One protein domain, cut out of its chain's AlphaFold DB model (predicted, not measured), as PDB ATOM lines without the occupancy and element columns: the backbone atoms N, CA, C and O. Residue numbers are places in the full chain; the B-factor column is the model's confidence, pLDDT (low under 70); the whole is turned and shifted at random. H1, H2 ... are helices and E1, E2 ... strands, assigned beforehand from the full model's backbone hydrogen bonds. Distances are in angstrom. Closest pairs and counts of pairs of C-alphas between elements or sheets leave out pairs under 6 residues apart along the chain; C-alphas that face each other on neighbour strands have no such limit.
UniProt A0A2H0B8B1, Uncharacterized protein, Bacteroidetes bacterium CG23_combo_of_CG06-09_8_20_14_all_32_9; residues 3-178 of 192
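What this domain is: This is residues 3 to 178 of the 192 residues of an uncharacterized protein of Bacteroidetes bacterium CG23_combo_of_CG06-09_8_20_14_all_32_9 (UniProt A0A2H0B8B1). One long, twisted sheet of six antiparallel strands, curled like part of a barrel and open between E1 and E6, makes a rod. Long loops, residues 20 to 49 and 151 to 164, gather with short H1 at one end; the turns 69 to 76 and 130 to 135 lie at the other. The 176 printed residues, mostly strand, hold E1, E2, E3, H1, E4, E5 and E6 along the chain, with sheet order E1 E2 E3 E4 E5 E6. The whole is loose, radius of gyration of the C-alphas 21.7 A, spanning 72 by 32 by 23 A.

Where its parts are: Find C-alpha 50 at (8.486, 74.580, -8.364); from there E2, residues 50 to 68, runs 51.3 A. E3, residues 77 to 95, returns over 48.8 A. E1, residues 8 to 19, starts at (-7.944, 109.846, 19.453). E4 holds residues 115 to 129, E5 136 to 150 and E6 165 to 177, ending at (-17.313, 96.399, 10.046). H1 is residues 107 to 110.

How they stand to each other: E1 E2 E3 and E4 E5 E6 are meanders, each strand the antiparallel neighbour of the one before. Look at N 13 and O 60, 3.0 A, in the hairpin E1 and E2, and N 57 and O 88, 2.8 A, in the hairpin E2 and E3. E3 bends by 73 degrees at residue 84; beside the bend, N 83 and O 121 of its antiparallel neighbour E4 are within hydrogen-bond range, 2.9 A. See N 122 and O 143, 2.9 A, between E4 and E5, and N 142 and O 172, 2.8 A, between E5 and E6. Edge strands E1 and E6 are apart. H1 only grazes the sheet, with residues 108 to 109; it is too short for an O i to N i+4 pair, and its one O i to N i+3 pair is within range.

The domain as a whole: The C-alphas of Tyr 44 and Lys 71 are farthest apart, 72.4 A. The printed part has no cut. Links E1 to E2, E3 to H1 and E5 to E6 are long. Mean pLDDT of the printed part is 90.7; residue 133 is under 70.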
ATOM      1  N   LYS A   3     -10.740 103.750  21.255       88.38
ATOM      2  CA  LYS A   3     -11.123 105.134  20.965       88.38
ATOM      3  C   LYS A   3     -11.273 105.920  22.269       88.38
ATOM      4  O   LYS A   3     -12.028 105.523  23.151       88.38
ATOM      5  N   LEU A   4     -10.584 107.052  22.370       89.38
ATOM      6  CA  LEU A   4     -10.658 107.981  23.498       89.38
ATOM      7  C   LEU A   4     -11.765 109.027  23.290       89.38
ATOM      8  O   LEU A   4     -12.189 109.295  22.165       89.38
ATOM      9  N   LYS A   5     -12.188 109.687  24.379       85.38
ATOM     10  CA  LYS A   5     -13.232 110.735  24.361       85.38
ATOM     11  C   LYS A   5     -12.910 111.901  23.415       85.38
ATOM     12  O   LYS A   5     -13.815 112.488  22.839       85.38
ATOM     13  N   ASN A   6     -11.624 112.180  23.198       86.62
ATOM     14  CA  ASN A   6     -11.146 113.266  22.338       86.62
ATOM     15  C   ASN A   6     -10.978 112.837  20.866       86.62
ATOM     16  O   ASN A   6     -10.231 113.476  20.125       86.62
ATOM     17  N   ASN A   7     -11.621 111.734  20.453       88.50
ATOM     18  CA  ASN A   7     -11.524 111.139  19.114       88.50
ATOM     19  C   ASN A   7     -10.119 110.671  18.701       88.50
ATOM     20  O   ASN A   7      -9.886 110.391  17.526       88.50
ATOM     21  N   TYR A   8      -9.205 110.544  19.661       93.44
ATOM     22  CA  TYR A   8      -7.944 109.846  19.453       93.44
ATOM     23  C   TYR A   8      -8.174 108.340  19.423       93.44
ATOM     24  O   TYR A   8      -8.990 107.811  20.181       93.44
ATOM     25  N   ILE A   9      -7.444 107.663  18.550       94.25
ATOM     26  CA  ILE A   9      -7.491 106.220  18.366       94.25
ATOM     27  C   ILE A   9      -6.104 105.662  18.615       94.25
ATOM     28  O   ILE A   9      -5.125 106.197  18.110       94.25
ATOM     29  N   ILE A  10      -6.048 104.568  19.364       94.81
ATOM     30  CA  ILE A  10      -4.859 103.738  19.523       94.81
ATOM     31  C   ILE A  10      -5.214 102.339  19.033       94.81
ATOM     32  O   ILE A  10      -6.269 101.790  19.361       94.81
ATOM     33  N   GLU A  11      -4.344 101.734  18.241       94.06
ATOM     34  CA  GLU A  11      -4.570 100.406  17.694       94.06
ATOM     35  C   GLU A  11      -3.285  99.590  17.701       94.06
ATOM     36  O   GLU A  11      -2.244 100.058  17.257       94.06
ATOM     37  N   LEU A  12      -3.390  98.356  18.187       95.50
ATOM     38  CA  LEU A  12      -2.419  97.306  17.919       95.50
ATOM     39  C   LEU A  12      -2.904  96.530  16.702       95.50
ATOM     40  O   LEU A  12      -4.076  96.143  16.653       95.50
ATOM     41  N   ASN A  13      -2.017  96.311  15.740       92.56
ATOM     42  CA  ASN A  13      -2.335  95.614  14.508       92.56
ATOM     43  C   ASN A  13      -1.268  94.571  14.183       92.56
ATOM     44  O   ASN A  13      -0.069  94.809  14.295       92.56
ATOM     45  N   ALA A  14      -1.731  93.408  13.742       94.19
ATOM     46  CA  ALA A  14      -0.897  92.371  13.167       94.19
ATOM     47  C   ALA A  14      -1.540  91.891  11.867       94.19
ATOM     48  O   ALA A  14      -2.765  91.913  11.726       94.19
ATOM     49  N   GLY A  15      -0.718  91.494  10.906       93.31
ATOM     50  CA  GLY A  15      -1.160  91.085   9.584       93.31
ATOM     51  C   GLY A  15      -0.286  89.980   9.022       93.31
ATOM     52  O   GLY A  15       0.898  89.882   9.343       93.31
ATOM     53  N   TYR A  16      -0.890  89.158   8.172       94.75
ATOM     54  CA  TYR A  16      -0.199  88.156   7.378       94.75
ATOM     55  C   TYR A  16      -0.200  88.585   5.917       94.75
ATOM     56  O   TYR A  16      -1.245  88.942   5.375       94.75
ATOM     57  N   ILE A  17       0.969  88.537   5.292       94.56
ATOM     58  CA  ILE A  17       1.174  88.867   3.886       94.56
ATOM     59  C   ILE A  17       1.235  87.558   3.110       94.56
ATOM     60  O   ILE A  17       1.944  86.624   3.498       94.56
ATOM     61  N   PHE A  18       0.494  87.493   2.009       94.62
ATOM     62  CA  PHE A  18       0.511  86.363   1.098       94.62
ATOM     63  C   PHE A  18       0.343  86.835  -0.346       94.62
ATOM     64  O   PHE A  18      -0.483  87.691  -0.640       94.62
ATOM     65  N   GLY A  19       1.103  86.225  -1.248       93.00
ATOM     66  CA  GLY A  19       1.007  86.445  -2.684       93.00
ATOM     67  C   GLY A  19       1.415  85.192  -3.451       93.00
ATOM     68  O   GLY A  19       2.084  84.306  -2.912       93.00
ATOM     69  N   ASN A  20       0.977  85.093  -4.701       92.38
ATOM     70  CA  ASN A  20       1.338  84.024  -5.638       92.38
ATOM     71  C   ASN A  20       2.110  84.537  -6.859       92.38
ATOM     72  O   ASN A  20       2.480  83.743  -7.715       92.38
ATOM     73  N   GLN A  21       2.345  85.845  -6.941       89.12
ATOM     74  CA  GLN A  21       3.030  86.472  -8.057       89.12
ATOM     75  C   GLN A  21       4.208  87.284  -7.533       89.12
ATOM     76  O   GLN A  21       4.029  88.216  -6.753       89.12
ATOM     77  N   LEU A  22       5.408  86.913  -7.971       87.38
ATOM     78  CA  LEU A  22       6.631  87.655  -7.687       87.38
ATOM     79  C   LEU A  22       6.811  88.794  -8.697       87.38
ATOM     80  O   LEU A  22       6.257  88.759  -9.797       87.38
ATOM     81  N   ARG A  23       7.570  89.822  -8.310       86.25
ATOM     82  CA  ARG A  23       7.837  91.014  -9.127       86.25
ATOM     83  C   ARG A  23       9.305  91.429  -9.024       86.25
ATOM     84  O   ARG A  23       9.938  91.179  -8.000       86.25
ATOM     85  N   GLY A  24       9.806  92.106 -10.059       82.81
ATOM     86  CA  GLY A  24      11.182  92.620 -10.109       82.81
ATOM     87  C   GLY A  24      12.215  91.512  -9.906       82.81
ATOM     88  O   GLY A  24      11.998  90.384 -10.329       82.81
ATOM     89  N   ASP A  25      13.287  91.796  -9.171       77.25
ATOM     90  CA  ASP A  25      14.397  90.860  -8.924       77.25
ATOM     91  C   ASP A  25      13.986  89.546  -8.230       77.25
ATOM     92  O   ASP A  25      14.785  88.612  -8.121       77.25
ATOM     93  N   ALA A  26      12.764  89.455  -7.698       81.19
ATOM     94  CA  ALA A  26      12.236  88.220  -7.132       81.19
ATOM     95  C   ALA A  26      11.843  87.186  -8.205       81.19
ATOM     96  O   ALA A  26      11.740  86.009  -7.878       81.19
ATOM     97  N   THR A  27      11.647  87.575  -9.471       82.81
ATOM     98  CA  THR A  27      11.396  86.608 -10.560       82.81
ATOM     99  C   THR A  27      12.652  85.829 -10.948       82.81
ATOM    100  O   THR A  27      12.538  84.718 -11.445       82.81
ATOM    101  N   HIS A  28      13.825  86.387 -10.645       83.12
ATOM    102  CA  HIS A  28      15.149  85.900 -11.039       83.12
ATOM    103  C   HIS A  28      15.908  85.223  -9.888       83.12
ATOM    104  O   HIS A  28      17.123  85.335  -9.735       83.12
ATOM    105  N   ILE A  29      15.182  84.582  -8.967       87.69
ATOM    106  CA  ILE A  29      15.811  83.957  -7.792       87.69
ATOM    107  C   ILE A  29      16.584  82.686  -8.143       87.69
ATOM    108  O   ILE A  29      17.468  82.303  -7.382       87.69
ATOM    109  N   PHE A  30      16.280  82.048  -9.274       89.31
ATOM    110  CA  PHE A  30      16.874  80.771  -9.674       89.31
ATOM    111  C   PHE A  30      17.883  80.880 -10.822       89.31
ATOM    112  O   PHE A  30      18.419  79.851 -11.213       89.31
ATOM    113  N   ASP A  31      18.218  82.085 -11.294       86.69
ATOM    114  CA  ASP A  31      19.126  82.318 -12.433       86.69
ATOM    115  C   ASP A  31      20.476  81.580 -12.321       86.69
ATOM    116  O   ASP A  31      21.077  81.205 -13.323       86.69
ATOM    117  N   SER A  32      20.969  81.332 -11.101       84.94
ATOM    118  CA  SER A  32      22.233  80.613 -10.883       84.94
ATOM    119  C   SER A  32      22.143  79.090 -11.031       84.94
ATOM    120  O   SER A  32      23.178  78.424 -11.067       84.94
ATOM    121  N   ILE A  33      20.933  78.532 -11.078       88.44
ATOM    122  CA  ILE A  33      20.672  77.085 -11.059       88.44
ATOM    123  C   ILE A  33      19.628  76.628 -12.090       88.44
ATOM    124  O   ILE A  33      19.381  75.428 -12.235       88.44
ATOM    125  N   GLU A  34      19.016  77.557 -12.819       89.75
ATOM    126  CA  GLU A  34      18.107  77.246 -13.913       89.75
ATOM    127  C   GLU A  34      18.850  76.866 -15.202       89.75
ATOM    128  O   GLU A  34      19.985  77.260 -15.468       89.75
ATOM    129  N   THR A  35      18.187  76.061 -16.025       88.38
ATOM    130  CA  THR A  35      18.631  75.762 -17.392       88.38
ATOM    131  C   THR A  35      18.404  76.960 -18.314       88.38
ATOM    132  O   THR A  35      17.650  77.871 -17.987       88.38
ATOM    133  N   SER A  36      18.945  76.919 -19.537       85.12
ATOM    134  CA  SER A  36      18.694  77.942 -20.571       85.12
ATOM    135  C   SER A  36      17.209  78.164 -20.899       85.12
ATOM    136  O   SER A  36      16.860  79.165 -21.513       85.12
ATOM    137  N   ASN A  37      16.343  77.225 -20.509       83.88
ATOM    138  CA  ASN A  37      14.897  77.291 -20.704       83.88
ATOM    139  C   ASN A  37      14.151  77.763 -19.435       83.88
ATOM    140  O   ASN A  37      12.931  77.620 -19.368       83.88
ATOM    141  N   GLY A  38      14.856  78.254 -18.406       83.25
ATOM    142  CA  GLY A  38      14.272  78.759 -17.153       83.25
ATOM    143  C   GLY A  38      13.695  77.675 -16.236       83.25
ATOM    144  O   GLY A  38      12.864  77.944 -15.373       83.25
ATOM    145  N   SER A  39      14.071  76.412 -16.461       87.31
ATOM    146  CA  SER A  39      13.586  75.267 -15.682       87.31
ATOM    147  C   SER A  39      14.699  74.674 -14.833       87.31
ATOM    148  O   SER A  39      15.842  74.587 -15.279       87.31
ATOM    149  N   LEU A  40      14.357  74.213 -13.635       90.38
ATOM    150  CA  LEU A  40      15.268  73.483 -12.755       90.38
ATOM    151  C   LEU A  40      15.210  71.984 -13.039       90.38
ATOM    152  O   LEU A  40      14.175  71.478 -13.466       90.38
ATOM    153  N   ILE A  41      16.312  71.278 -12.793       91.06
ATOM    154  CA  ILE A  41      16.412  69.831 -13.009       91.06
ATOM    155  C   ILE A  41      16.307  69.110 -11.661       91.06
ATOM    156  O   ILE A  41      16.998  69.459 -10.702       91.06
ATOM    157  N   ASN A  42      15.413  68.125 -11.575       91.88
ATOM    158  CA  ASN A  42      15.258  67.268 -10.403       91.88
ATOM    159  C   ASN A  42      16.306  66.131 -10.386       91.88
ATOM    160  O   ASN A  42      17.076  65.949 -11.324       91.88
ATOM    161  N   GLU A  43      16.339  65.341  -9.314       91.94
ATOM    162  CA  GLU A  43      17.274  64.216  -9.151       91.94
ATOM    163  C   GLU A  43      17.123  63.107 -10.211       91.94
ATOM    164  O   GLU A  43      18.053  62.330 -10.416       91.94
ATOM    165  N   TYR A  44      15.987  63.060 -10.914       92.12
ATOM    166  CA  TYR A  44      15.691  62.111 -11.992       92.12
ATOM    167  C   TYR A  44      16.080  62.634 -13.386       92.12
ATOM    168  O   TYR A  44      15.900  61.928 -14.375       92.12
ATOM    169  N   GLY A  45      16.616  63.856 -13.488       88.81
ATOM    170  CA  GLY A  45      16.944  64.487 -14.771       88.81
ATOM    171  C   GLY A  45      15.746  65.120 -15.489       88.81
ATOM    172  O   GLY A  45      15.866  65.510 -16.648       88.81
ATOM    173  N   GLU A  46      14.598  65.240 -14.823       92.06
ATOM    174  CA  GLU A  46      13.379  65.853 -15.359       92.06
ATOM    175  C   GLU A  46      13.244  67.313 -14.904       92.06
ATOM    176  O   GLU A  46      13.908  67.764 -13.967       92.06
ATOM    177  N   TYR A  47      12.323  68.059 -15.518       91.19
ATOM    178  CA  TYR A  47      12.006  69.410 -15.061       91.19
ATOM    179  C   TYR A  47      11.268  69.401 -13.718       91.19
ATOM    180  O   TYR A  47      10.197  68.809 -13.566       91.19
ATOM    181  N   ALA A  48      11.837  70.107 -12.745       90.19
ATOM    182  CA  ALA A  48      11.276  70.276 -11.418       90.19
ATOM    183  C   ALA A  48      10.028  71.167 -11.449       90.19
ATOM    184  O   ALA A  48       9.994  72.223 -12.084       90.19
ATOM    185  N   LYS A  49       9.002  70.765 -10.696       90.62
ATOM    186  CA  LYS A  49       7.768  71.534 -10.523       90.62
ATOM    187  C   LYS A  49       7.876  72.385  -9.269       90.62
ATOM    188  O   LYS A  49       7.659  71.910  -8.156       90.62
ATOM    189  N   ILE A  50       8.220  73.652  -9.460       90.31
ATOM    190  CA  ILE A  50       8.486  74.580  -8.364       90.31
ATOM    191  C   ILE A  50       7.432  75.670  -8.348       90.31
ATOM    192  O   ILE A  50       7.038  76.201  -9.385       90.31
ATOM    193  N   ARG A  51       6.970  76.009  -7.146       91.44
ATOM    194  CA  ARG A  51       6.023  77.096  -6.917       91.44
ATOM    195  C   ARG A  51       6.612  78.072  -5.925       91.44
ATOM    196  O   ARG A  51       7.167  77.687  -4.898       91.44
ATOM    197  N   THR A  52       6.458  79.349  -6.224       93.12
ATOM    198  CA  THR A  52       6.970  80.430  -5.391       93.12
ATOM    199  C   THR A  52       5.829  81.297  -4.900       93.12
ATOM    200  O   THR A  52       4.954  81.685  -5.670       93.12
ATOM    201  N   PHE A  53       5.862  81.640  -3.621       94.50
ATOM    202  CA  PHE A  53       4.824  82.429  -2.988       94.50
ATOM    203  C   PHE A  53       5.430  83.484  -2.077       94.50
ATOM    204  O   PHE A  53       6.298  83.181  -1.267       94.50
ATOM    205  N   GLU A  54       4.921  84.705  -2.119       94.12
ATOM    206  CA  GLU A  54       5.277  85.706  -1.119       94.12
ATOM    207  C   GLU A  54       4.586  85.368   0.201       94.12
ATOM    208  O   GLU A  54       3.397  85.029   0.215       94.12
ATOM    209  N   ARG A  55       5.327  85.424   1.309       95.56
ATOM    210  CA  ARG A  55       4.818  85.216   2.665       95.56
ATOM    211  C   ARG A  55       5.464  86.199   3.625       95.56
ATOM    212  O   ARG A  55       6.683  86.327   3.641       95.56
ATOM    213  N   GLY A  56       4.677  86.808   4.497       95.94
ATOM    214  CA  GLY A  56       5.211  87.751   5.468       95.94
ATOM    215  C   GLY A  56       4.294  88.003   6.645       95.94
ATOM    216  O   GLY A  56       3.167  87.516   6.700       95.94
ATOM    217  N   TYR A  57       4.805  88.764   7.595       96.44
ATOM    218  CA  TYR A  57       4.112  89.179   8.795       96.44
ATOM    219  C   TYR A  57       4.399  90.651   9.048       96.44
ATOM    220  O   TYR A  57       5.521  91.125   8.864       96.44
ATOM    221  N   PHE A  58       3.381  91.346   9.524       97.06
ATOM    222  CA  PHE A  58       3.512  92.664  10.111       97.06
ATOM    223  C   PHE A  58       2.967  92.610  11.534       97.06
ATOM    224  O   PHE A  58       1.916  92.013  11.765       97.06
ATOM    225  N   ALA A  59       3.644  93.252  12.477       97.44
ATOM    226  CA  ALA A  59       3.123  93.484  13.818       97.44
ATOM    227  C   ALA A  59       3.551  94.870  14.294       97.44
ATOM    228  O   ALA A  59       4.728  95.222  14.215       97.44
ATOM    229  N   GLY A  60       2.607  95.656  14.798       96.94
ATOM    230  CA  GLY A  60       2.881  97.027  15.186       96.94
ATOM    231  C   GLY A  60       1.755  97.689  15.957       96.94
ATOM    232  O   GLY A  60       0.798  97.056  16.416       96.94
ATOM    233  N   ALA A  61       1.921  98.994  16.108       97.12
ATOM    234  CA  ALA A  61       0.953  99.861  16.739       97.12
ATOM    235  C   ALA A  61       0.811 101.152  15.938       97.12
ATOM    236  O   ALA A  61       1.768 101.652  15.342       97.12
ATOM    237  N   ARG A  62      -0.385 101.728  15.976       96.69
ATOM    238  CA  ARG A  62      -0.686 103.020  15.370       96.69
ATOM    239  C   ARG A  62      -1.536 103.879  16.281       96.69
ATOM    240  O   ARG A  62      -2.308 103.388  17.106       96.69
ATOM    241  N   THR A  63      -1.387 105.179  16.099       97.25
ATOM    242  CA  THR A  63      -2.195 106.198  16.749       97.25
ATOM    243  C   THR A  63      -2.776 107.122  15.695       97.25
ATOM    244  O   THR A  63      -2.224 107.288  14.607       97.25
ATOM    245  N   GLY A  64      -3.918 107.720  15.984       95.88
ATOM    246  CA  GLY A  64      -4.551 108.615  15.040       95.88
ATOM    247  C   GLY A  64      -5.725 109.357  15.620       95.88
ATOM    248  O   GLY A  64      -5.978 109.331  16.825       95.88
ATOM    249  N   LYS A  65      -6.445 110.042  14.741       94.75
ATOM    250  CA  LYS A  65      -7.561 110.894  15.128       94.75
ATOM    251  C   LYS A  65      -8.677 110.840  14.097       94.75
ATOM    252  O   LYS A  65      -8.425 110.787  12.895       94.75
ATOM    253  N   ILE A  66      -9.911 110.887  14.592       94.62
ATOM    254  CA  ILE A  66     -11.096 111.132  13.770       94.62
ATOM    255  C   ILE A  66     -11.345 112.641  13.703       94.62
ATOM    256  O   ILE A  66     -11.475 113.307  14.735       94.62
ATOM    257  N   PHE A  67     -11.466 113.153  12.486       93.31
ATOM    258  CA  PHE A  67     -11.880 114.507  12.147       93.31
ATOM    259  C   PHE A  67     -13.364 114.487  11.763       93.31
ATOM    260  O   PHE A  67     -13.708 114.026  10.669       93.31
ATOM    261  N   PRO A  68     -14.267 114.941  12.652       90.75
ATOM    262  CA  PRO A  68     -15.693 114.840  12.399       90.75
ATOM    263  C   PRO A  68     -16.133 115.816  11.312       90.75
ATOM    264  O   PRO A  68     -15.854 117.009  11.403       90.75
ATOM    265  N   LEU A  69     -16.870 115.324  10.315       87.50
ATOM    266  CA  LEU A  69     -17.406 116.170   9.239       87.50
ATOM    267  C   LEU A  69     -18.718 116.867   9.634       87.50
ATOM    268  O   LEU A  69     -19.076 117.891   9.062       87.50
ATOM    269  N   CYS A  70     -19.450 116.329  10.616       82.38
ATOM    270  CA  CYS A  70     -20.732 116.876  11.056       82.38
ATOM    271  C   CYS A  70     -20.821 116.930  12.584       82.38
ATOM    272  O   CYS A  70     -20.596 115.929  13.262       82.38
ATOM    273  N   LYS A  71     -21.257 118.073  13.135       77.50
ATOM    274  CA  LYS A  71     -21.481 118.241  14.586       77.50
ATOM    275  C   LYS A  71     -22.546 117.291  15.150       77.50
ATOM    276  O   LYS A  71     -22.475 116.944  16.322       77.50
ATOM    277  N   LYS A  72     -23.509 116.846  14.328       78.94
ATOM    278  CA  LYS A  72     -24.561 115.894  14.738       78.94
ATOM    279  C   LYS A  72     -24.037 114.468  14.941       78.94
ATOM    280  O   LYS A  72     -24.692 113.676  15.608       78.94
ATOM    281  N   ASN A  73     -22.878 114.135  14.370       82.50
ATOM    282  CA  ASN A  73     -22.248 112.828  14.522       82.50
ATOM    283  C   ASN A  73     -20.737 112.999  14.745       82.50
ATOM    284  O   ASN A  73     -19.942 112.731  13.842       82.50
ATOM    285  N   PRO A  74     -20.323 113.441  15.948       82.50
ATOM    286  CA  PRO A  74     -18.922 113.731  16.250       82.50
ATOM    287  C   PRO A  74     -18.039 112.476  16.256       82.50
ATOM    288  O   PRO A  74     -16.819 112.578  16.345       82.50
ATOM    289  N   ASN A  75     -18.646 111.290  16.194       84.75
ATOM    290  CA  ASN A  75     -17.943 110.020  16.186       84.75
ATOM    291  C   ASN A  75     -17.566 109.553  14.781       84.75
ATOM    292  O   ASN A  75     -16.704 108.684  14.683       84.75
ATOM    293  N   SER A  76     -18.179 110.127  13.743       88.94
ATOM    294  CA  SER A  76     -17.976 109.754  12.343       88.94
ATOM    295  C   SER A  76     -17.219 110.836  11.593       88.94
ATOM    296  O   SER A  76     -17.437 112.029  11.813       88.94
ATOM    297  N   GLY A  77     -16.362 110.438  10.664       93.25
ATOM    298  CA  GLY A  77     -15.575 111.384   9.893       93.25
ATOM    299  C   GLY A  77     -14.355 110.767   9.239       93.25
ATOM    300  O   GLY A  77     -14.221 109.546   9.144       93.25
ATOM    301  N   ILE A  78     -13.464 111.644   8.793       95.19
ATOM    302  CA  ILE A  78     -12.188 111.242   8.210       95.19
ATOM    303  C   ILE A  78     -11.294 110.752   9.342       95.19
ATOM    304  O   ILE A  78     -11.146 111.425  10.359       95.19
ATOM    305  N   ILE A  79     -10.703 109.583   9.172       95.12
ATOM    306  CA  ILE A  79      -9.734 109.016  10.097       95.12
ATOM    307  C   ILE A  79      -8.358 109.055   9.448       95.12
ATOM    308  O   ILE A  79      -8.181 108.614   8.314       95.12
ATOM    309  N   VAL A  80      -7.388 109.571  10.196       96.44
ATOM    310  CA  VAL A  80      -5.972 109.519   9.834       96.44
ATOM    311  C   VAL A  80      -5.239 108.833  10.972       96.44
ATOM    312  O   VAL A  80      -5.369 109.247  12.127       96.44
ATOM    313  N   MET A  81      -4.504 107.772  10.656       96.88
ATOM    314  CA  MET A  81      -3.659 107.054  11.602       96.88
ATOM    315  C   MET A  81      -2.254 106.914  11.034       96.88
ATOM    316  O   MET A  81      -2.082 106.673   9.844       96.88
ATOM    317  N   ALA A  82      -1.268 107.023  11.909       97.31
ATOM    318  CA  ALA A  82       0.122 106.751  11.603       97.31
ATOM    319  C   ALA A  82       0.727 105.909  12.725       97.31
ATOM    320  O   ALA A  82       0.302 105.965  13.884       97.31
ATOM    321  N   GLY A  83       1.703 105.089  12.384       96.69
ATOM    322  CA  GLY A  83       2.291 104.161  13.329       96.69
ATOM    323  C   GLY A  83       3.518 103.481  12.779       96.69
ATOM    324  O   GLY A  83       4.000 103.807  11.696       96.69
ATOM    325  N   GLY A  84       3.989 102.493  13.518       96.94
ATOM    326  CA  GLY A  84       5.122 101.699  13.097       96.94
ATOM    327  C   GLY A  84       5.121 100.321  13.727       96.94
ATOM    328  O   GLY A  84       4.410 100.041  14.696       96.94
ATOM    329  N   GLY A  85       5.928  99.448  13.146       96.81
ATOM    330  CA  GLY A  85       6.037  98.068  13.576       96.81
ATOM    331  C   GLY A  85       7.218  97.358  12.949       96.81
ATOM    332  O   GLY A  85       8.106  97.975  12.361       96.81
ATOM    333  N   ILE A  86       7.206  96.042  13.085       96.88
ATOM    334  CA  ILE A  86       8.162  95.151  12.447       96.88
ATOM    335  C   ILE A  86       7.479  94.495  11.254       96.88
ATOM    336  O   ILE A  86       6.397  93.916  11.384       96.88
ATOM    337  N   LEU A  87       8.132  94.591  10.102       97.06
ATOM    338  CA  LEU A  87       7.762  93.909   8.874       97.06
ATOM    339  C   LEU A  87       8.800  92.830   8.593       97.06
ATOM    340  O   LEU A  87      10.001  93.093   8.616       97.06
ATOM    341  N   GLN A  88       8.334  91.625   8.304       96.00
ATOM    342  CA  GLN A  88       9.156  90.532   7.811       96.00
ATOM    343  C   GLN A  88       8.460  89.903   6.613       96.00
ATOM    344  O   GLN A  88       7.283  89.565   6.694       96.00
ATOM    345  N   HIS A  89       9.190  89.644   5.538       95.19
ATOM    346  CA  HIS A  89       8.681  88.888   4.399       95.19
ATOM    347  C   HIS A  89       9.758  87.975   3.815       95.19
ATOM    348  O   HIS A  89      10.943  88.094   4.130       95.19
ATOM    349  N   LYS A  90       9.325  86.968   3.061       94.56
ATOM    350  CA  LYS A  90      10.176  86.011   2.356       94.56
ATOM    351  C   LYS A  90       9.421  85.360   1.204       94.56
ATOM    352  O   LYS A  90       8.191  85.273   1.209       94.56
ATOM    353  N   ILE A  91      10.174  84.779   0.283       94.56
ATOM    354  CA  ILE A  91       9.661  83.953  -0.802       94.56
ATOM    355  C   ILE A  91       9.616  82.501  -0.330       94.56
ATOM    356  O   ILE A  91      10.623  81.820  -0.173       94.56
ATOM    357  N   ARG A  92       8.420  81.986  -0.085       93.88
ATOM    358  CA  ARG A  92       8.207  80.564   0.155       93.88
ATOM    359  C   ARG A  92       8.361  79.805  -1.162       93.88
ATOM    360  O   ARG A  92       7.561  79.985  -2.073       93.88
ATOM    361  N   ILE A  93       9.361  78.935  -1.207       93.00
ATOM    362  CA  ILE A  93       9.632  78.031  -2.325       93.00
ATOM    363  C   ILE A  93       9.076  76.651  -1.966       93.00
ATOM    364  O   ILE A  93       9.403  76.099  -0.909       93.00
ATOM    365  N   GLU A  94       8.221  76.119  -2.829       92.19
ATOM    366  CA  GLU A  94       7.655  74.776  -2.747       92.19
ATOM    367  C   GLU A  94       8.127  73.951  -3.939       92.19
ATOM    368  O   GLU A  94       8.162  74.444  -5.064       92.19
ATOM    369  N   ASN A  95       8.495  72.702  -3.673       91.19
ATOM    370  CA  ASN A  95       8.946  71.751  -4.673       91.19
ATOM    371  C   ASN A  95       8.021  70.531  -4.651       91.19
ATOM    372  O   ASN A  95       8.004  69.783  -3.667       91.19
ATOM    373  N   ASP A  96       7.250  70.345  -5.721       84.94
ATOM    374  CA  ASP A  96       6.315  69.233  -5.844       84.94
ATOM    375  C   ASP A  96       7.110  67.924  -6.000       84.94
ATOM    376  O   ASP A  96       7.677  67.638  -7.052       84.94
ATOM    377  N   GLY A  97       7.140  67.116  -4.937       82.12
ATOM    378  CA  GLY A  97       7.868  65.843  -4.895       82.12
ATOM    379  C   GLY A  97       9.175  65.880  -4.101       82.12
ATOM    380  O   GLY A  97       9.757  64.823  -3.891       82.12
ATOM    381  N   ASN A  98       9.604  67.050  -3.601       88.44
ATOM    382  CA  ASN A  98      10.808  67.197  -2.764       88.44
ATOM    383  C   ASN A  98      12.073  66.546  -3.370       88.44
ATOM    384  O   ASN A  98      12.934  66.059  -2.644       88.44
ATOM    385  N   ASN A  99      12.192  66.572  -4.695       90.62
ATOM    386  CA  ASN A  99      13.178  65.822  -5.478       90.62
ATOM    387  C   ASN A  99      14.178  66.732  -6.216       90.62
ATOM    388  O   ASN A  99      14.811  66.319  -7.179       90.62
ATOM    389  N   THR A 100      14.310  67.996  -5.806       92.50
ATOM    390  CA  THR A 100      15.246  68.974  -6.396       92.50
ATOM    391  C   THR A 100      16.275  69.365  -5.342       92.50
ATOM    392  O   THR A 100      16.018  70.288  -4.562       92.50
ATOM    393  N   PRO A 101      17.432  68.678  -5.287       89.62
ATOM    394  CA  PRO A 101      18.410  68.833  -4.208       89.62
ATOM    395  C   PRO A 101      18.881  70.278  -3.993       89.62
ATOM    396  O   PRO A 101      19.069  70.705  -2.858       89.62
ATOM    397  N   GLN A 102      18.987  71.054  -5.075       87.88
ATOM    398  CA  GLN A 102      19.481  72.438  -5.082       87.88
ATOM    399  C   GLN A 102      18.626  73.417  -4.261       87.88
ATOM    400  O   GLN A 102      19.111  74.460  -3.840       87.88
ATOM    401  N   ILE A 103      17.353  73.092  -4.023       90.31
ATOM    402  CA  ILE A 103      16.405  73.919  -3.259       90.31
ATOM    403  C   ILE A 103      15.719  73.114  -2.147       90.31
ATOM    404  O   ILE A 103      14.686  73.523  -1.610       90.31
ATOM    405  N   LEU A 104      16.271  71.952  -1.797       90.81
ATOM    406  CA  LEU A 104      15.694  71.067  -0.795       90.81
ATOM    407  C   LEU A 104      16.104  71.490   0.619       90.81
ATOM    408  O   LEU A 104      17.211  71.969   0.856       90.81
ATOM    409  N   GLY A 105      15.209  71.293   1.590       88.50
ATOM    410  CA  GLY A 105      15.519  71.528   3.000       88.50
ATOM    411  C   GLY A 105      15.976  72.963   3.266       88.50
ATOM    412  O   GLY A 105      15.216  73.907   3.043       88.50
ATOM    413  N   ASP A 106      17.204  73.115   3.755       89.31
ATOM    414  CA  ASP A 106      17.794  74.407   4.101       89.31
ATOM    415  C   ASP A 106      18.378  75.165   2.904       89.31
ATOM    416  O   ASP A 106      18.513  76.384   2.994       89.31
ATOM    417  N   TYR A 107      18.614  74.510   1.761       89.12
ATOM    418  CA  TYR A 107      19.136  75.181   0.565       89.12
ATOM    419  C   TYR A 107      18.194  76.270   0.042       89.12
ATOM    420  O   TYR A 107      18.642  77.331  -0.389       89.12
ATOM    421  N   LYS A 108      16.874  76.099   0.201       90.06
ATOM    422  CA  LYS A 108      15.897  77.146  -0.148       90.06
ATOM    423  C   LYS A 108      16.108  78.456   0.614       90.06
ATOM    424  O   LYS A 108      15.721  79.505   0.115       90.06
ATOM    425  N   LYS A 109      16.723  78.428   1.807       89.81
ATOM    426  CA  LYS A 109      16.994  79.642   2.599       89.81
ATOM    427  C   LYS A 109      18.001  80.568   1.914       89.81
ATOM    428  O   LYS A 109      18.013  81.750   2.229       89.81
ATOM    429  N   GLY A 110      18.831  80.056   1.004       88.62
ATOM    430  CA  GLY A 110      19.744  80.889   0.219       88.62
ATOM    431  C   GLY A 110      19.072  81.608  -0.954       88.62
ATOM    432  O   GLY A 110      19.658  82.544  -1.489       88.62
ATOM    433  N   TYR A 111      17.845  81.209  -1.314       90.50
ATOM    434  CA  TYR A 111      17.054  81.782  -2.411       90.50
ATOM    435  C   TYR A 111      15.782  82.500  -1.941       90.50
ATOM    436  O   TYR A 111      15.193  83.275  -2.689       90.50
ATOM    437  N   ASP A 112      15.335  82.268  -0.703       90.81
ATOM    438  CA  ASP A 112      14.053  82.779  -0.203       90.81
ATOM    439  C   ASP A 112      14.014  84.294   0.043       90.81
ATOM    440  O   ASP A 112      12.960  84.809   0.425       90.81
ATOM    441  N   LYS A 113      15.140  84.994  -0.164       90.19
ATOM    442  CA  LYS A 113      15.298  86.452  -0.024       90.19
ATOM    443  C   LYS A 113      14.584  87.003   1.218       90.19
ATOM    444  O   LYS A 113      13.906  88.023   1.156       90.19
ATOM    445  N   MET A 114      14.688  86.292   2.347       93.19
ATOM    446  CA  MET A 114      14.026  86.702   3.584       93.19
ATOM    447  C   MET A 114      14.564  88.053   4.063       93.19
ATOM    448  O   MET A 114      15.753  88.175   4.359       93.19
ATOM    449  N   SER A 115      13.660  89.010   4.247       93.50
ATOM    450  CA  SER A 115      13.959  90.363   4.709       93.50
ATOM    451  C   SER A 115      13.120  90.719   5.926       93.50
ATOM    452  O   SER A 115      11.975  90.280   6.071       93.50
ATOM    453  N   TYR A 116      13.688  91.511   6.830       95.00
ATOM    454  CA  TYR A 116      12.961  92.047   7.973       95.00
ATOM    455  C   TYR A 116      13.474  93.429   8.365       95.00
ATOM    456  O   TYR A 116      14.625  93.779   8.103       95.00
ATOM    457  N   GLY A 117      12.627  94.215   9.019       95.75
ATOM    458  CA  GLY A 117      13.010  95.529   9.504       95.75
ATOM    459  C   GLY A 117      11.852  96.326  10.077       95.75
ATOM    460  O   GLY A 117      10.763  95.801  10.318       95.75
ATOM    461  N   PHE A 118      12.121  97.603  10.327       97.00
ATOM    462  CA  PHE A 118      11.103  98.540  10.778       97.00
ATOM    463  C   PHE A 118      10.193  98.911   9.608       97.00
ATOM    464  O   PHE A 118      10.655  99.072   8.483       97.00
ATOM    465  N   SER A 119       8.903  99.078   9.868       97.38
ATOM    466  CA  SER A 119       7.964  99.583   8.877       97.38
ATOM    467  C   SER A 119       7.125 100.704   9.461       97.38
ATOM    468  O   SER A 119       6.496 100.530  10.506       97.38
ATOM    469  N   ALA A 120       7.121 101.845   8.776       97.25
ATOM    470  CA  ALA A 120       6.188 102.930   9.022       97.25
ATOM    471  C   ALA A 120       4.852 102.611   8.346       97.25
ATOM    472  O   ALA A 120       4.813 102.062   7.244       97.25
ATOM    473  N   THR A 121       3.757 102.944   9.019       97.12
ATOM    474  CA  THR A 121       2.399 102.664   8.546       97.12
ATOM    475  C   THR A 121       1.557 103.918   8.569       97.12
ATOM    476  O   THR A 121       1.580 104.666   9.547       97.12
ATOM    477  N   GLU A 122       0.781 104.111   7.516       96.50
ATOM    478  CA  GLU A 122      -0.100 105.255   7.333       96.50
ATOM    479  C   GLU A 122      -1.459 104.741   6.875       96.50
ATOM    480  O   GLU A 122      -1.557 103.860   6.024       96.50
ATOM    481  N   PHE A 123      -2.526 105.275   7.452       96.62
ATOM    482  CA  PHE A 123      -3.885 104.932   7.075       96.62
ATOM    483  C   PHE A 123      -4.729 106.192   6.990       96.62
ATOM    484  O   PHE A 123      -4.784 106.979   7.937       96.62
ATOM    485  N   ILE A 124      -5.426 106.347   5.870       97.00
ATOM    486  CA  ILE A 124      -6.370 107.435   5.643       97.00
ATOM    487  C   ILE A 124      -7.676 106.823   5.162       97.00
ATOM    488  O   ILE A 124      -7.703 106.041   4.214       97.00
ATOM    489  N   GLY A 125      -8.778 107.186   5.808       95.75
ATOM    490  CA  GLY A 125     -10.076 106.643   5.452       95.75
ATOM    491  C   GLY A 125     -11.241 107.427   6.019       95.75
ATOM    492  O   GLY A 125     -11.093 108.503   6.594       95.75
ATOM    493  N   TYR A 126     -12.419 106.845   5.873       94.25
ATOM    494  CA  TYR A 126     -13.660 107.317   6.451       94.25
ATOM    495  C   TYR A 126     -14.189 106.282   7.435       94.25
ATOM    496  O   TYR A 126     -14.219 105.087   7.140       94.25
ATOM    497  N   MET A 127     -14.609 106.749   8.606       92.62
ATOM    498  CA  MET A 127     -15.225 105.933   9.639       92.62
ATOM    499  C   MET A 127     -16.641 106.436   9.899       92.62
ATOM    500  O   MET A 127     -16.850 107.618  10.184       92.62
ATOM    501  N   TYR A 128     -17.605 105.528   9.814       90.44
ATOM    502  CA  TYR A 128     -19.017 105.794  10.032       90.44
ATOM    503  C   TYR A 128     -19.521 105.034  11.254       90.44
ATOM    504  O   TYR A 128     -19.346 103.820  11.356       90.44
ATOM    505  N   PHE A 129     -20.196 105.749  12.149       87.00
ATOM    506  CA  PHE A 129     -20.944 105.198  13.271       87.00
ATOM    507  C   PHE A 129     -22.406 105.624  13.164       87.00
ATOM    508  O   PHE A 129     -22.717 106.820  13.181       87.00
ATOM    509  N   SER A 130     -23.308 104.651  13.073       82.44
ATOM    510  CA  SER A 130     -24.750 104.908  13.096       82.44
ATOM    511  C   SER A 130     -25.234 105.285  14.502       82.44
ATOM    512  O   SER A 130     -24.689 104.834  15.510       82.44
ATOM    513  N   GLN A 131     -26.305 106.080  14.580       74.00
ATOM    514  CA  GLN A 131     -26.956 106.410  15.858       74.00
ATOM    515  C   GLN A 131     -27.563 105.172  16.528       74.00
ATOM    516  O   GLN A 131     -27.502 105.039  17.745       74.00
ATOM    517  N   ASN A 132     -28.067 104.235  15.722       72.62
ATOM    518  CA  ASN A 132     -28.671 102.992  16.196       72.62
ATOM    519  C   ASN A 132     -27.620 101.909  16.501       72.62
ATOM    520  O   ASN A 132     -27.994 100.780  16.793       72.62
ATOM    521  N   GLN A 133     -26.321 102.225  16.392       68.94
ATOM    522  CA  GLN A 133     -25.162 101.371  16.702       68.94
ATOM    523  C   GLN A 133     -25.044 100.049  15.915       68.94
ATOM    524  O   GLN A 133     -24.023  99.374  16.029       68.94
ATOM    525  N   LEU A 134     -26.028  99.700  15.082       70.88
ATOM    526  CA  LEU A 134     -26.078  98.461  14.298       70.88
ATOM    527  C   LEU A 134     -25.127  98.475  13.092       70.88
ATOM    528  O   LEU A 134     -24.567  97.446  12.724       70.88
ATOM    529  N   MET A 135     -24.921  99.643  12.481       79.94
ATOM    530  CA  MET A 135     -24.093  99.800  11.285       79.94
ATOM    531  C   MET A 135     -22.927 100.729  11.593       79.94
ATOM    532  O   MET A 135     -23.089 101.950  11.613       79.94
ATOM    533  N   ASN A 136     -21.756 100.154  11.850       89.56
ATOM    534  CA  ASN A 136     -20.522 100.918  11.976       89.56
ATOM    535  C   ASN A 136     -19.495 100.301  11.040       89.56
ATOM    536  O   ASN A 136     -19.265  99.096  11.081       89.56
ATOM    537  N   PHE A 137     -18.892 101.112  10.188       91.44
ATOM    538  CA  PHE A 137     -17.961 100.631   9.182       91.44
ATOM    539  C   PHE A 137     -16.839 101.636   8.979       91.44
ATOM    540  O   PHE A 137     -16.964 102.819   9.298       91.44
ATOM    541  N   TYR A 138     -15.733 101.158   8.434       93.31
ATOM    542  CA  TYR A 138     -14.664 102.011   7.954       93.31
ATOM    543  C   TYR A 138     -14.206 101.543   6.582       93.31
ATOM    544  O   TYR A 138     -14.271 100.353   6.270       93.31
ATOM    545  N   ALA A 139     -13.739 102.485   5.774       96.06
ATOM    546  CA  ALA A 139     -13.102 102.212   4.498       96.06
ATOM    547  C   ALA A 139     -11.970 103.213   4.267       96.06
ATOM    548  O   ALA A 139     -12.091 104.374   4.653       96.06
ATOM    549  N   GLY A 140     -10.866 102.790   3.662       95.94
ATOM    550  CA  GLY A 140      -9.717 103.657   3.436       95.94
ATOM    551  C   GLY A 140      -8.562 102.969   2.728       95.94
ATOM    552  O   GLY A 140      -8.659 101.814   2.313       95.94
ATOM    553  N   VAL A 141      -7.462 103.700   2.620       97.00
ATOM    554  CA  VAL A 141      -6.203 103.238   2.040       97.00
ATOM    555  C   VAL A 141      -5.160 103.160   3.141       97.00
ATOM    556  O   VAL A 141      -5.108 104.004   4.036       97.00
ATOM    557  N   GLU A 142      -4.336 102.128   3.068       95.38
ATOM    558  CA  GLU A 142      -3.207 101.908   3.951       95.38
ATOM    559  C   GLU A 142      -1.918 101.802   3.148       95.38
ATOM    560  O   GLU A 142      -1.888 101.191   2.075       95.38
ATOM    561  N   LEU A 143      -0.864 102.391   3.697       96.44
ATOM    562  CA  LEU A 143       0.482 102.343   3.168       96.44
ATOM    563  C   LEU A 143       1.421 101.788   4.233       96.44
ATOM    564  O   LEU A 143       1.375 102.198   5.395       96.44
ATOM    565  N   TYR A 144       2.296 100.883   3.810       95.81
ATOM    566  CA  TYR A 144       3.429 100.401   4.582       95.81
ATOM    567  C   TYR A 144       4.709 100.794   3.859       95.81
ATOM    568  O   TYR A 144       4.884 100.479   2.682       95.81
ATOM    569  N   GLN A 145       5.608 101.448   4.584       96.94
ATOM    570  CA  GLN A 145       6.955 101.772   4.138       96.94
ATOM    571  C   GLN A 145       7.918 100.960   5.000       96.94
ATOM    572  O   GLN A 145       8.142 101.279   6.167       96.94
ATOM    573  N   GLY A 146       8.384  99.831   4.475       95.88
ATOM    574  CA  GLY A 146       9.291  98.908   5.144       95.88
ATOM    575  C   GLY A 146      10.744  99.250   4.857       95.88
ATOM    576  O   GLY A 146      11.185  99.134   3.724       95.88
ATOM    577  N   PHE A 147      11.500  99.613   5.886       96.31
ATOM    578  CA  PHE A 147      12.953  99.746   5.840       96.31
ATOM    579  C   PHE A 147      13.550  98.405   6.257       96.31
ATOM    580  O   PHE A 147      13.713  98.123   7.450       96.31
ATOM    581  N   THR A 148      13.776  97.533   5.279       94.44
ATOM    582  CA  THR A 148      14.136  96.136   5.516       94.44
ATOM    583  C   THR A 148      15.581  95.852   5.135       94.44
ATOM    584  O   THR A 148      16.203  96.539   4.326       94.44
ATOM    585  N   LYS A 149      16.133  94.811   5.753       93.44
ATOM    586  CA  LYS A 149      17.441  94.251   5.421       93.44
ATOM    587  C   LYS A 149      17.340  92.740   5.312       93.44
ATOM    588  O   LYS A 149      16.466  92.128   5.936       93.44
ATOM    589  N   SER A 150      18.261  92.143   4.560       92.12
ATOM    590  CA  SER A 150      18.341  90.688   4.453       92.12
ATOM    591  C   SER A 150      18.564  90.060   5.828       92.12
ATOM    592  O   SER A 150      19.462  90.439   6.586       92.12
ATOM    593  N   GLY A 151      17.727  89.077   6.152       88.31
ATOM    594  CA  GLY A 151      17.870  88.243   7.338       88.31
ATOM    595  C   GLY A 151      18.692  86.984   7.107       88.31
ATOM    596  O   GLY A 151      18.748  86.122   7.986       88.31
ATOM    597  N   ARG A 152      19.308  86.848   5.929       89.44
ATOM    598  CA  ARG A 152      20.156  85.713   5.575       89.44
ATOM    599  C   ARG A 152      21.629  86.061   5.746       89.44
ATOM    600  O   ARG A 152      22.073  87.179   5.504       89.44
ATOM    601  N   SER A 153      22.404  85.076   6.191       86.56
ATOM    602  CA  SER A 153      23.862  85.194   6.283       86.56
ATOM    603  C   SER A 153      24.532  85.141   4.911       86.56
ATOM    604  O   SER A 153      25.632  85.668   4.767       86.56
ATOM    605  N   TYR A 154      23.883  84.518   3.926       86.88
ATOM    606  CA  TYR A 154      24.409  84.312   2.583       86.88
ATOM    607  C   TYR A 154      23.262  84.227   1.570       86.88
ATOM    608  O   TYR A 154      22.242  83.599   1.858       86.88
ATOM    609  N   ASP A 155      23.440  84.858   0.411       85.75
ATOM    610  CA  ASP A 155      22.497  84.865  -0.709       85.75
ATOM    611  C   ASP A 155      23.132  84.122  -1.897       85.75
ATOM    612  O   ASP A 155      24.249  84.442  -2.317       85.75
ATOM    613  N   TYR A 156      22.444  83.096  -2.406       85.00
ATOM    614  CA  TYR A 156      22.949  82.233  -3.479       85.00
ATOM    615  C   TYR A 156      22.818  82.847  -4.873       85.00
ATOM    616  O   TYR A 156      23.567  82.457  -5.767       85.00
ATOM    617  N   SER A 157      21.925  83.816  -5.070       80.00
ATOM    618  CA  SER A 157      21.851  84.571  -6.322       80.00
ATOM    619  C   SER A 157      22.996  85.588  -6.401       80.00
ATOM    620  O   SER A 157      23.589  85.776  -7.458       80.00
ATOM    621  N   LEU A 158      23.350  86.222  -5.276       82.69
ATOM    622  CA  LEU A 158      24.431  87.217  -5.209       82.69
ATOM    623  C   LEU A 158      25.823  86.619  -4.947       82.69
ATOM    624  O   LEU A 158      26.818  87.341  -5.045       82.69
ATOM    625  N   MET A 159      25.899  85.341  -4.562       85.00
ATOM    626  CA  MET A 159      27.121  84.646  -4.120       85.00
ATOM    627  C   MET A 159      27.877  85.372  -2.990       85.00
ATOM    628  O   MET A 159      29.097  85.253  -2.838       85.00
ATOM    629  N   LYS A 160      27.156  86.142  -2.173       87.94
ATOM    630  CA  LYS A 160      27.697  86.902  -1.040       87.94
ATOM    631  C   LYS A 160      26.608  87.166  -0.010       87.94
ATOM    632  O   LYS A 160      25.426  86.937  -0.256       87.94
ATOM    633  N   LYS A 161      26.994  87.684   1.154       87.88
ATOM    634  CA  LYS A 161      26.025  88.228   2.108       87.88
ATOM    635  C   LYS A 161      25.396  89.494   1.531       87.88
ATOM    636  O   LYS A 161      26.119  90.419   1.163       87.88
ATOM    637  N   ASP A 162      24.070  89.546   1.500       86.88
ATOM    638  CA  ASP A 162      23.361  90.775   1.170       86.88
ATOM    639  C   ASP A 162      23.348  91.720   2.381       86.88
ATOM    640  O   ASP A 162      22.837  91.385   3.452       86.88
ATOM    641  N   THR A 163      23.955  92.892   2.216       87.94
ATOM    642  CA  THR A 163      24.006  93.958   3.226       87.94
ATOM    643  C   THR A 163      23.246  95.204   2.790       87.94
ATOM    644  O   THR A 163      23.367  96.236   3.444       87.94
ATOM    645  N   GLN A 164      22.517  95.145   1.674       88.31
ATOM    646  CA  GLN A 164      21.765  96.285   1.173       88.31
ATOM    647  C   GLN A 164      20.523  96.525   2.033       88.31
ATOM    648  O   GLN A 164      19.816  95.591   2.423       88.31
ATOM    649  N   GLU A 165      20.258  97.796   2.312       89.94
ATOM    650  CA  GLU A 165      18.989  98.239   2.877       89.94
ATOM    651  C   GLU A 165      17.999  98.471   1.738       89.94
ATOM    652  O   GLU A 165      18.352  99.013   0.688       89.94
ATOM    653  N   ARG A 166      16.760  98.027   1.937       90.12
ATOM    654  CA  ARG A 166      15.700  98.091   0.934       90.12
ATOM    655  C   ARG A 166      14.510  98.857   1.487       90.12
ATOM    656  O   ARG A 166      14.228  98.815   2.685       90.12
ATOM    657  N   ILE A 167      13.817  99.546   0.587       93.44
ATOM    658  CA  ILE A 167      12.550 100.212   0.879       93.44
ATOM    659  C   ILE A 167      11.449  99.408   0.193       93.44
ATOM    660  O   ILE A 167      11.299  99.458  -1.026       93.44
ATOM    661  N   ASP A 168      10.692  98.663   0.989       92.19
ATOM    662  CA  ASP A 168       9.537  97.893   0.542       92.19
ATOM    663  C   ASP A 168       8.269  98.735   0.707       92.19
ATOM    664  O   ASP A 168       7.929  99.161   1.812       92.19
ATOM    665  N   LEU A 169       7.549  98.971  -0.388       93.62
ATOM    666  CA  LEU A 169       6.319  99.761  -0.394       93.62
ATOM    667  C   LEU A 169       5.117  98.845  -0.617       93.62
ATOM    668  O   LEU A 169       4.996  98.220  -1.673       93.62
ATOM    669  N   LEU A 170       4.213  98.784   0.362       93.31
ATOM    670  CA  LEU A 170       2.969  98.023   0.259       93.31
ATOM    671  C   LEU A 170       1.777  98.971   0.364       93.31
ATOM    672  O   LEU A 170       1.705  99.797   1.271       93.31
ATOM    673  N   TYR A 171       0.819  98.808  -0.543       93.56
ATOM    674  CA  TYR A 171      -0.406  99.603  -0.601       93.56
ATOM    675  C   TYR A 171      -1.607  98.674  -0.486       93.56
ATOM    676  O   TYR A 171      -1.613  97.577  -1.046       93.56
ATOM    677  N   SER A 172      -2.633  99.080   0.252       91.00
ATOM    678  CA  SER A 172      -3.819  98.252   0.475       91.00
ATOM    679  C   SER A 172      -5.078  99.095   0.590       91.00
ATOM    680  O   SER A 172      -5.074 100.160   1.198       91.00
ATOM    681  N   ILE A 173      -6.181  98.590   0.042       94.50
ATOM    682  CA  ILE A 173      -7.520  99.132   0.291       94.50
ATOM    683  C   ILE A 173      -8.128  98.309   1.422       94.50
ATOM    684  O   ILE A 173      -8.171  97.082   1.352       94.50
ATOM    685  N   LYS A 174      -8.593  98.980   2.474       92.81
ATOM    686  CA  LYS A 174      -9.218  98.339   3.630       92.81
ATOM    687  C   LYS A 174     -10.664  98.773   3.749       92.81
ATOM    688  O   LYS A 174     -10.958  99.961   3.694       92.81
ATOM    689  N   ALA A 175     -11.541  97.809   3.992       93.75
ATOM    690  CA  ALA A 175     -12.902  98.036   4.441       93.75
ATOM    691  C   ALA A 175     -13.217  97.050   5.567       93.75
ATOM    692  O   ALA A 175     -12.731  95.919   5.554       93.75
ATOM    693  N   GLY A 176     -14.008  97.470   6.548       91.44
ATOM    694  CA  GLY A 176     -14.354  96.608   7.669       91.44
ATOM    695  C   GLY A 176     -15.566  97.088   8.445       91.44
ATOM    696  O   GLY A 176     -15.902  98.273   8.445       91.44
ATOM    697  N   TRP A 177     -16.211  96.143   9.124       90.62
ATOM    698  CA  TRP A 177     -17.313  96.399  10.046       90.62
ATOM    699  C   TRP A 177     -16.775  96.533  11.472       90.62
ATOM    700  O   TRP A 177     -15.890  95.784  11.885       90.62
ATOM    701  N   ILE A 178     -17.311  97.482  12.235       88.25
ATOM    702  CA  ILE A 178     -16.940  97.738  13.626       88.25
ATOM    703  C   ILE A 178     -18.089  97.295  14.535       88.25
ATOM    704  O   ILE A 178     -19.197  97.828  14.470       88.25
TER     705      ILE A 178